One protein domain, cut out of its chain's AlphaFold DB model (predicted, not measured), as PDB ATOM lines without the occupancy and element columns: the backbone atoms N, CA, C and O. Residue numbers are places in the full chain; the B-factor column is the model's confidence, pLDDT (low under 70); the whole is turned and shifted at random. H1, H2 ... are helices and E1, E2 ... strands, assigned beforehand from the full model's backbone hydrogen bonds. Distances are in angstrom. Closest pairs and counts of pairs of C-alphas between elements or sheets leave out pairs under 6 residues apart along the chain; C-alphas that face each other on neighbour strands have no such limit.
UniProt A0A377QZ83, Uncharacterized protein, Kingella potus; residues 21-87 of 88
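Overview. This is residues 21 to 87 of the 88 residues of an uncharacterized protein of Kingella potus (UniProt A0A377QZ83). Two strand hairpins cross where E1 meets E4: E1 and E2, widened by the short strand E3 into a three-strand sheet, and E4 with E5. From this crossing the two sheets open apart toward E3 and the end of E5, with the long link of residues 56 to 70 bridging the gap, while the short helix H1 lies at one end of the longest axis. The printed part has 67 residues, with elements in the order E1, E2, H1, E3, E4, E5; both sheets, E1-E2-E3 and E4-E5, are antiparallel and the class is mostly strand. The whole is compact, with a radius of gyration of the C-alphas of 11.8 A and spans of 34 by 23 by 21 A.

Along the chain. E1, residues 21 to 27, begins at C-alpha 21 (-52.229, 156.284, -54.970) and is 19.5 A long. E2, residues 30 to 37, measures 22.9 A. H1 holds residues 42 to 45 and E3 residues 53 to 55. E4, residues 71 to 76, measures 16.6 A, and E5, residues 79 to 85, 18.0 A, ending at C-alpha 85 (-57.109, 163.084, -42.082).

Arrangement. E1 and E2 form a hairpin at 152 degrees, with N 23 and O 34 2.9 A apart, within hydrogen-bond range. E3 is antiparallel to E2, with N 35 and O 55 at 2.9 A. The closest C-alphas of E1 and E4 are those of Thr 23 and Phe 75, 5.5 A apart. E4 and E5 form a hairpin, with N 74 and O 82 at 2.9 A. E3 and E4 are apart. H1 is not on the sheet of E1, E2 and E3; it is too short for an O i to N i+4 pair, and its one O i to N i+3 pair is within range.

Size, cuts and confidence. The C-alphas farthest apart, those of Ser 29 and Glu 44, are 35.0 A apart. The printed part has no cut. The link from E3 to E4 is long, with 15 residues. The mean pLDDT of the printed part is 90.3, and no printed residue is under 70.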
ATOM      1  N   LEU A  21     -51.683 157.442 -55.665       93.12
ATOM      2  CA  LEU A  21     -52.229 156.284 -54.970       93.12
ATOM      3  C   LEU A  21     -53.750 156.343 -54.957       93.12
ATOM      4  O   LEU A  21     -54.348 157.416 -54.979       93.12
ATOM      5  N   TYR A  22     -54.362 155.169 -54.869       94.19
ATOM      6  CA  TYR A  22     -55.802 155.028 -54.742       94.19
ATOM      7  C   TYR A  22     -56.142 154.253 -53.481       94.19
ATOM      8  O   TYR A  22     -55.432 153.320 -53.105       94.19
ATOM      9  N   THR A  23     -57.259 154.605 -52.859       94.38
ATOM     10  CA  THR A  23     -57.832 153.826 -51.765       94.38
ATOM     11  C   THR A  23     -59.356 153.817 -51.825       94.38
ATOM     12  O   THR A  23     -59.951 154.520 -52.641       94.38
ATOM     13  N   GLN A  24     -59.991 152.987 -50.999       94.19
ATOM     14  CA  GLN A  24     -61.445 152.852 -50.948       94.19
ATOM     15  C   GLN A  24     -62.000 153.495 -49.678       94.19
ATOM     16  O   GLN A  24     -61.575 153.182 -48.567       94.19
ATOM     17  N   LEU A  25     -62.986 154.368 -49.855       93.75
ATOM     18  CA  LEU A  25     -63.809 154.937 -48.806       93.75
ATOM     19  C   LEU A  25     -65.108 154.138 -48.708       93.75
ATOM     20  O   LEU A  25     -65.905 154.107 -49.645       93.75
ATOM     21  N   TYR A  26     -65.329 153.525 -47.551       91.31
ATOM     22  CA  TYR A  26     -66.532 152.754 -47.258       91.31
ATOM     23  C   TYR A  26     -67.515 153.623 -46.474       91.31
ATOM     24  O   TYR A  26     -67.268 153.948 -45.313       91.31
ATOM     25  N   LEU A  27     -68.628 154.000 -47.102       90.19
ATOM     26  CA  LEU A  27     -69.717 154.753 -46.481       90.19
ATOM     27  C   LEU A  27     -70.993 153.904 -46.434       90.19
ATOM     28  O   LEU A  27     -71.169 153.015 -47.270       90.19
ATOM     29  N   PRO A  28     -71.950 154.215 -45.541       90.56
ATOM     30  CA  PRO A  28     -73.267 153.574 -45.566       90.56
ATOM     31  C   PRO A  28     -73.996 153.718 -46.912       90.56
ATOM     32  O   PRO A  28     -74.789 152.857 -47.277       90.56
ATOM     33  N   SER A  29     -73.723 154.795 -47.657       88.69
ATOM     34  CA  SER A  29     -74.317 155.081 -48.969       88.69
ATOM     35  C   SER A  29     -73.624 154.385 -50.144       88.69
ATOM     36  O   SER A  29     -74.142 154.434 -51.258       88.69
ATOM     37  N   GLY A  30     -72.460 153.764 -49.934       90.69
ATOM     38  CA  GLY A  30     -71.704 153.111 -50.996       90.69
ATOM     39  C   GLY A  30     -70.195 153.123 -50.776       90.69
ATOM     40  O   GLY A  30     -69.683 153.613 -49.770       90.69
ATOM     41  N   ILE A  31     -69.480 152.568 -51.752       93.94
ATOM     42  CA  ILE A  31     -68.020 152.490 -51.758       93.94
ATOM     43  C   ILE A  31     -67.500 153.441 -52.830       93.94
ATOM     44  O   ILE A  31     -67.953 153.394 -53.972       93.94
ATOM     45  N   TRP A  32     -66.545 154.287 -52.459       95.31
ATOM     46  CA  TRP A  32     -65.981 155.311 -53.332       95.31
ATOM     47  C   TRP A  32     -64.468 155.172 -53.415       95.31
ATOM     48  O   TRP A  32     -63.811 154.913 -52.415       95.31
ATOM     49  N   THR A  33     -63.893 155.393 -54.594       95.44
ATOM     50  CA  THR A  33     -62.434 155.460 -54.738       95.44
ATOM     51  C   THR A  33     -61.950 156.877 -54.456       95.44
ATOM     52  O   THR A  33     -62.509 157.828 -54.992       95.44
ATOM     53  N   ILE A  34     -60.901 157.020 -53.652       95.44
ATOM     54  CA  ILE A  34     -60.198 158.286 -53.420       95.44
ATOM     55  C   ILE A  34     -58.829 158.207 -54.088       95.44
ATOM     56  O   ILE A  34     -58.123 157.211 -53.927       95.44
ATOM     57  N   ALA A  35     -58.461 159.258 -54.813       95.56
ATOM     58  CA  ALA A  35     -57.139 159.464 -55.385       95.56
ATOM     59  C   ALA A  35     -56.316 160.405 -54.494       95.56
ATOM     60  O   ALA A  35     -56.838 161.400 -53.989       95.56
ATOM     61  N   LEU A  36     -55.037 160.078 -54.305       95.12
ATOM     62  CA  LEU A  36     -54.063 160.873 -53.564       95.12
ATOM     63  C   LEU A  36     -52.857 161.143 -54.468       95.12
ATOM     64  O   LEU A  36     -52.152 160.204 -54.841       95.12
ATOM     65  N   GLU A  37     -52.629 162.406 -54.814       95.56
ATOM     66  CA  GLU A  37     -51.471 162.849 -55.596       95.56
ATOM     67  C   GLU A  37     -50.351 163.337 -54.680       95.56
ATOM     68  O   GLU A  37     -50.601 164.030 -53.696       95.56
ATOM     69  N   PHE A  38     -49.112 163.017 -55.043       93.88
ATOM     70  CA  PHE A  38     -47.904 163.346 -54.303       93.88
ATOM     71  C   PHE A  38     -46.840 163.906 -55.252       93.88
ATOM     72  O   PHE A  38     -46.482 163.283 -56.247       93.88
ATOM     73  N   SER A  39     -46.274 165.055 -54.919       92.44
ATOM     74  CA  SER A  39     -45.115 165.670 -55.565       92.44
ATOM     75  C   SER A  39     -43.830 164.948 -55.168       92.44
ATOM     76  O   SER A  39     -42.976 164.703 -56.015       92.44
ATOM     77  N   ILE A  40     -43.740 164.525 -53.905       90.50
ATOM     78  CA  ILE A  40     -42.689 163.655 -53.370       90.50
ATOM     79  C   ILE A  40     -43.314 162.291 -53.070       90.50
ATOM     80  O   ILE A  40     -44.256 162.247 -52.275       90.50
ATOM     81  N   PRO A  41     -42.830 161.173 -53.639       90.38
ATOM     82  CA  PRO A  41     -43.418 159.862 -53.393       90.38
ATOM     83  C   PRO A  41     -43.534 159.556 -51.892       90.38
ATOM     84  O   PRO A  41     -42.597 159.826 -51.139       90.38
ATOM     85  N   PRO A  42     -44.633 158.944 -51.423       87.56
ATOM     86  CA  PRO A  42     -44.829 158.696 -49.995       87.56
ATOM     87  C   PRO A  42     -43.758 157.756 -49.415       87.56
ATOM     88  O   PRO A  42     -43.395 157.869 -48.248       87.56
ATOM     89  N   SER A  43     -43.149 156.895 -50.243       86.00
ATOM     90  CA  SER A  43     -41.973 156.097 -49.867       86.00
ATOM     91  C   SER A  43     -40.752 156.922 -49.428       86.00
ATOM     92  O   SER A  43     -39.861 156.384 -48.769       86.00
ATOM     93  N   GLU A  44     -40.673 158.187 -49.833       86.69
ATOM     94  CA  GLU A  44     -39.566 159.108 -49.551       86.69
ATOM     95  C   GLU A  44     -39.891 160.094 -48.418       86.69
ATOM     96  O   GLU A  44     -38.984 160.734 -47.896       86.69
ATOM     97  N   GLN A  45     -41.155 160.179 -47.986       82.44
ATOM     98  CA  GLN A  45     -41.589 161.098 -46.925       82.44
ATOM     99  C   GLN A  45     -41.410 160.533 -45.501       82.44
ATOM    100  O   GLN A  45     -41.497 161.268 -44.520       82.44
ATOM    101  N   GLY A  46     -41.097 159.240 -45.374       75.44
ATOM    102  CA  GLY A  46     -40.893 158.567 -44.091       75.44
ATOM    103  C   GLY A  46     -42.138 157.816 -43.629       75.44
ATOM    104  O   GLY A  46     -42.802 157.174 -44.441       75.44
ATOM    105  N   TYR A  47     -42.410 157.837 -42.320       70.38
ATOM    106  CA  TYR A  47     -43.555 157.134 -41.727       70.38
ATOM    107  C   TYR A  47     -44.874 157.884 -41.917       70.38
ATOM    108  O   TYR A  47     -45.908 157.248 -42.097       70.38
ATOM    109  N   GLU A  48     -44.815 159.213 -41.939       78.06
ATOM    110  CA  GLU A  48     -45.925 160.091 -42.293       78.06
ATOM    111  C   GLU A  48     -45.768 160.525 -43.752       78.06
ATOM    112  O   GLU A  48     -44.656 160.680 -44.255       78.06
ATOM    113  N   SER A  49     -46.875 160.671 -44.473       86.44
ATOM    114  CA  SER A  49     -46.851 161.098 -45.870       86.44
ATOM    115  C   SER A  49     -47.975 162.074 -46.126       86.44
ATOM    116  O   SER A  49     -49.108 161.839 -45.736       86.44
ATOM    117  N   MET A  50     -47.679 163.154 -46.824       88.69
ATOM    118  CA  MET A  50     -48.649 164.172 -47.171       88.69
ATOM    119  C   MET A  50     -48.921 164.122 -48.664       88.69
ATOM    120  O   MET A  50     -47.997 164.248 -49.467       88.69
ATOM    121  N   ALA A  51     -50.191 163.953 -49.016       92.69
ATOM    122  CA  ALA A  51     -50.648 164.134 -50.382       92.69
ATOM    123  C   ALA A  51     -50.819 165.630 -50.671       92.69
ATOM    124  O   ALA A  51     -51.376 166.363 -49.854       92.69
ATOM    125  N   ASP A  52     -50.378 166.065 -51.846       92.25
ATOM    126  CA  ASP A  52     -50.592 167.418 -52.354       92.25
ATOM    127  C   ASP A  52     -52.020 167.624 -52.850       92.25
ATOM    128  O   ASP A  52     -52.493 168.753 -52.882       92.25
ATOM    129  N   LYS A  53     -52.716 166.554 -53.254       92.88
ATOM    130  CA  LYS A  53     -54.153 166.597 -53.550       92.88
ATOM    131  C   LYS A  53     -54.838 165.310 -53.140       92.88
ATOM    132  O   LYS A  53     -54.288 164.224 -53.302       92.88
ATOM    133  N   VAL A  54     -56.080 165.448 -52.688       94.00
ATOM    134  CA  VAL A  54     -56.981 164.335 -52.386       94.00
ATOM    135  C   VAL A  54     -58.334 164.633 -53.015       94.00
ATOM    136  O   VAL A  54     -58.894 165.703 -52.782       94.00
ATOM    137  N   TYR A  55     -58.849 163.723 -53.838       94.88
ATOM    138  CA  TYR A  55     -60.101 163.934 -54.567       94.88
ATOM    139  C   TYR A  55     -60.787 162.612 -54.919       94.88
ATOM    140  O   TYR A  55     -60.160 161.551 -54.957       94.88
ATOM    141  N   PHE A  56     -62.088 162.673 -55.207       96.12
ATOM    142  CA  PHE A  56     -62.778 161.565 -55.859       96.12
ATOM    143  C   PHE A  56     -62.602 161.681 -57.380       96.12
ATOM    144  O   PHE A  56     -62.877 162.744 -57.934       96.12
ATOM    145  N   PRO A  57     -62.195 160.613 -58.086       94.75
ATOM    146  CA  PRO A  57     -61.948 160.657 -59.526       94.75
ATOM    147  C   PRO A  57     -63.232 160.586 -60.372       94.75
ATOM    148  O   PRO A  57     -63.140 160.550 -61.594       94.75
ATOM    149  N   ILE A  58     -64.415 160.520 -59.747       93.62
ATOM    150  CA  ILE A  58     -65.709 160.438 -60.435       93.62
ATOM    151  C   ILE A  58     -66.641 161.565 -59.986       93.62
ATOM    152  O   ILE A  58     -66.752 161.855 -58.795       93.62
ATOM    153  N   ASP A  59     -67.349 162.170 -60.938       89.56
ATOM    154  CA  ASP A  59     -68.140 163.385 -60.699       89.56
ATOM    155  C   ASP A  59     -69.292 163.176 -59.706       89.56
ATOM    156  O   ASP A  59     -69.560 164.045 -58.883       89.56
ATOM    157  N   GLY A  60     -69.932 162.002 -59.716       90.12
ATOM    158  CA  GLY A  60     -71.061 161.676 -58.833       90.12
ATOM    159  C   GLY A  60     -70.689 161.328 -57.386       90.12
ATOM    160  O   GLY A  60     -71.564 160.935 -56.615       90.12
ATOM    161  N   ALA A  61     -69.410 161.412 -57.016       92.94
ATOM    162  CA  ALA A  61     -68.956 161.117 -55.665       92.94
ATOM    163  C   ALA A  61     -69.356 162.209 -54.654       92.94
ATOM    164  O   ALA A  61     -69.607 163.358 -55.026       92.94
ATOM    165  N   PRO A  62     -69.387 161.894 -53.348       92.31
ATOM    166  CA  PRO A  62     -69.734 162.854 -52.304       92.31
ATOM    167  C   PRO A  62     -68.568 163.816 -52.001       92.31
ATOM    168  O   PRO A  62     -68.039 163.834 -50.892       92.31
ATOM    169  N   HIS A  63     -68.170 164.643 -52.975       91.12
ATOM    170  CA  HIS A  63     -67.017 165.561 -52.895       91.12
ATOM    171  C   HIS A  63     -67.015 166.463 -51.658       91.12
ATOM    172  O   HIS A  63     -65.954 166.753 -51.113       91.12
ATOM    173  N   GLY A  64     -68.197 166.848 -51.167       89.94
ATOM    174  CA  GLY A  64     -68.346 167.655 -49.952       89.94
ATOM    175  C   GLY A  64     -67.836 166.992 -48.665       89.94
ATOM    176  O   GLY A  64     -67.651 167.694 -47.676       89.94
ATOM    177  N   LEU A  65     -67.588 165.675 -48.661       90.88
ATOM    178  CA  LEU A  65     -67.018 164.967 -47.510       90.88
ATOM    179  C   LEU A  65     -65.521 165.204 -47.329       90.88
ATOM    180  O   LEU A  65     -65.044 165.091 -46.208       90.88
ATOM    181  N   LEU A  66     -64.778 165.546 -48.389       91.62
ATOM    182  CA  LEU A  66     -63.344 165.853 -48.296       91.62
ATOM    183  C   LEU A  66     -63.135 167.271 -47.735       91.62
ATOM    184  O   LEU A  66     -62.555 168.148 -48.373       91.62
ATOM    185  N   ALA A  67     -63.669 167.501 -46.538       90.75
ATOM    186  CA  ALA A  67     -63.583 168.737 -45.781       90.75
ATOM    187  C   ALA A  67     -62.569 168.602 -44.639       90.75
ATOM    188  O   ALA A  67     -62.213 167.498 -44.235       90.75
ATOM    189  N   ASP A  68     -62.110 169.738 -44.119       93.44
ATOM    190  CA  ASP A  68     -61.167 169.792 -43.000       93.44
ATOM    191  C   ASP A  68     -61.663 168.975 -41.794       93.44
ATOM    192  O   ASP A  68     -62.840 169.027 -41.435       93.44
ATOM    193  N   GLY A  69     -60.768 168.187 -41.204       91.19
ATOM    194  CA  GLY A  69     -61.060 167.257 -40.115       91.19
ATOM    195  C   GLY A  69     -61.705 165.933 -40.541       91.19
ATOM    196  O   GLY A  69     -61.882 165.064 -39.690       91.19
ATOM    197  N   PHE A  70     -62.045 165.734 -41.820       93.00
ATOM    198  CA  PHE A  70     -62.587 164.454 -42.276       93.00
ATOM    199  C   PHE A  70     -61.531 163.354 -42.195       93.00
ATOM    200  O   PHE A  70     -60.443 163.472 -42.760       93.00
ATOM    201  N   GLU A  71     -61.873 162.258 -41.527       94.12
ATOM    202  CA  GLU A  71     -60.997 161.107 -41.366       94.12
ATOM    203  C   GLU A  71     -61.501 159.909 -42.167       94.12
ATOM    204  O   GLU A  71     -62.697 159.618 -42.202       94.12
ATOM    205  N   PHE A  72     -60.573 159.163 -42.759       92.81
ATOM    206  CA  PHE A  72     -60.885 157.910 -43.436       92.81
ATOM    207  C   PHE A  72     -59.722 156.930 -43.348       92.81
ATOM    208  O   PHE A  72     -58.578 157.304 -43.111       92.81
ATOM    209  N   ASP A  73     -60.013 155.651 -43.528       92.81
ATOM    210  CA  ASP A  73     -58.997 154.607 -43.497       92.81
ATOM    211  C   ASP A  73     -58.298 154.482 -44.857       92.81
ATOM    212  O   ASP A  73     -58.943 154.538 -45.903       92.81
ATOM    213  N   PHE A  74     -56.979 154.272 -44.842       91.00
ATOM    214  CA  PHE A  74     -56.216 153.953 -46.046       91.00
ATOM    215  C   PHE A  74     -56.033 152.442 -46.160       91.00
ATOM    216  O   PHE A  74     -55.390 151.801 -45.318       91.00
ATOM    217  N   PHE A  75     -56.572 151.884 -47.233       89.31
ATOM    218  CA  PHE A  75     -56.465 150.482 -47.602       89.31
ATOM    219  C   PHE A  75     -55.494 150.266 -48.765       89.31
ATOM    220  O   PHE A  75     -55.541 150.998 -49.755       89.31
ATOM    221  N   ASP A  76     -54.682 149.213 -48.655       82.31
ATOM    222  CA  ASP A  76     -53.968 148.566 -49.761       82.31
ATOM    223  C   ASP A  76     -54.644 147.209 -50.022       82.31
ATOM    224  O   ASP A  76     -54.598 146.286 -49.199       82.31
ATOM    225  N   GLY A  77     -55.389 147.129 -51.126       83.62
ATOM    226  CA  GLY A  77     -56.319 146.031 -51.374       83.62
ATOM    227  C   GLY A  77     -57.387 145.936 -50.280       83.62
ATOM    228  O   GLY A  77     -58.163 146.864 -50.075       83.62
ATOM    229  N   LYS A  78     -57.446 144.797 -49.577       84.69
ATOM    230  CA  LYS A  78     -58.393 144.560 -48.466       84.69
ATOM    231  C   LYS A  78     -57.809 144.900 -47.090       84.69
ATOM    232  O   LYS A  78     -58.494 144.750 -46.081       84.69
ATOM    233  N   THR A  79     -56.543 145.304 -47.023       83.88
ATOM    234  CA  THR A  79     -55.831 145.502 -45.760       83.88
ATOM    235  C   THR A  79     -55.789 146.982 -45.413       83.88
ATOM    236  O   THR A  79     -55.235 147.779 -46.165       83.88
ATOM    237  N   LYS A  80     -56.330 147.348 -44.247       86.88
ATOM    238  CA  LYS A  80     -56.122 148.678 -43.664       86.88
ATOM    239  C   LYS A  80     -54.659 148.819 -43.258       86.88
ATOM    240  O   LYS A  80     -54.172 148.035 -42.443       86.88
ATOM    241  N   ILE A  81     -53.977 149.818 -43.804       85.06
ATOM    242  CA  ILE A  81     -52.557 150.082 -43.531       85.06
ATOM    243  C   ILE A  81     -52.305 151.454 -42.906       85.06
ATOM    244  O   ILE A  81     -51.188 151.717 -42.467       85.06
ATOM    245  N   GLY A  82     -53.325 152.310 -42.830       86.00
ATOM    246  CA  GLY A  82     -53.203 153.627 -42.221       86.00
ATOM    247  C   GLY A  82     -54.543 154.318 -42.012       86.00
ATOM    248  O   GLY A  82     -55.605 153.781 -42.332       86.00
ATOM    249  N   LYS A  83     -54.460 155.527 -41.462       90.94
ATOM    250  CA  LYS A  83     -55.569 156.465 -41.317       90.94
ATOM    251  C   LYS A  83     -55.156 157.778 -41.973       90.94
ATOM    252  O   LYS A  83     -54.013 158.197 -41.812       90.94
ATOM    253  N   CYS A  84     -56.081 158.380 -42.699       91.81
ATOM    254  CA  CYS A  84     -55.962 159.679 -43.333       91.81
ATOM    255  C   CYS A  84     -56.805 160.686 -42.561       91.81
ATOM    256  O   CYS A  84     -57.898 160.356 -42.095       91.81
ATOM    257  N   VAL A  85     -56.334 161.926 -42.518       94.19
ATOM    258  CA  VAL A  85     -57.109 163.084 -42.082       94.19
ATOM    259  C   VAL A  85     -56.954 164.179 -43.128       94.19
ATOM    260  O   VAL A  85     -55.845 164.451 -43.585       94.19
ATOM    261  N   ILE A  86     -58.068 164.769 -43.551       93.25
ATOM    262  CA  ILE A  86     -58.066 165.956 -44.398       93.25
ATOM    263  C   ILE A  86     -57.775 167.157 -43.505       93.25
ATOM    264  O   ILE A  86     -58.472 167.382 -42.521       93.25
ATOM    265  N   THR A  87     -56.753 167.927 -43.853       85.06
ATOM    266  CA  THR A  87     -56.337 169.133 -43.127       85.06
ATOM    267  C   THR A  87     -56.173 170.280 -44.116       85.06
ATOM    268  O   THR A  87     -55.535 170.082 -45.149       85.06
TER     269      THR A  87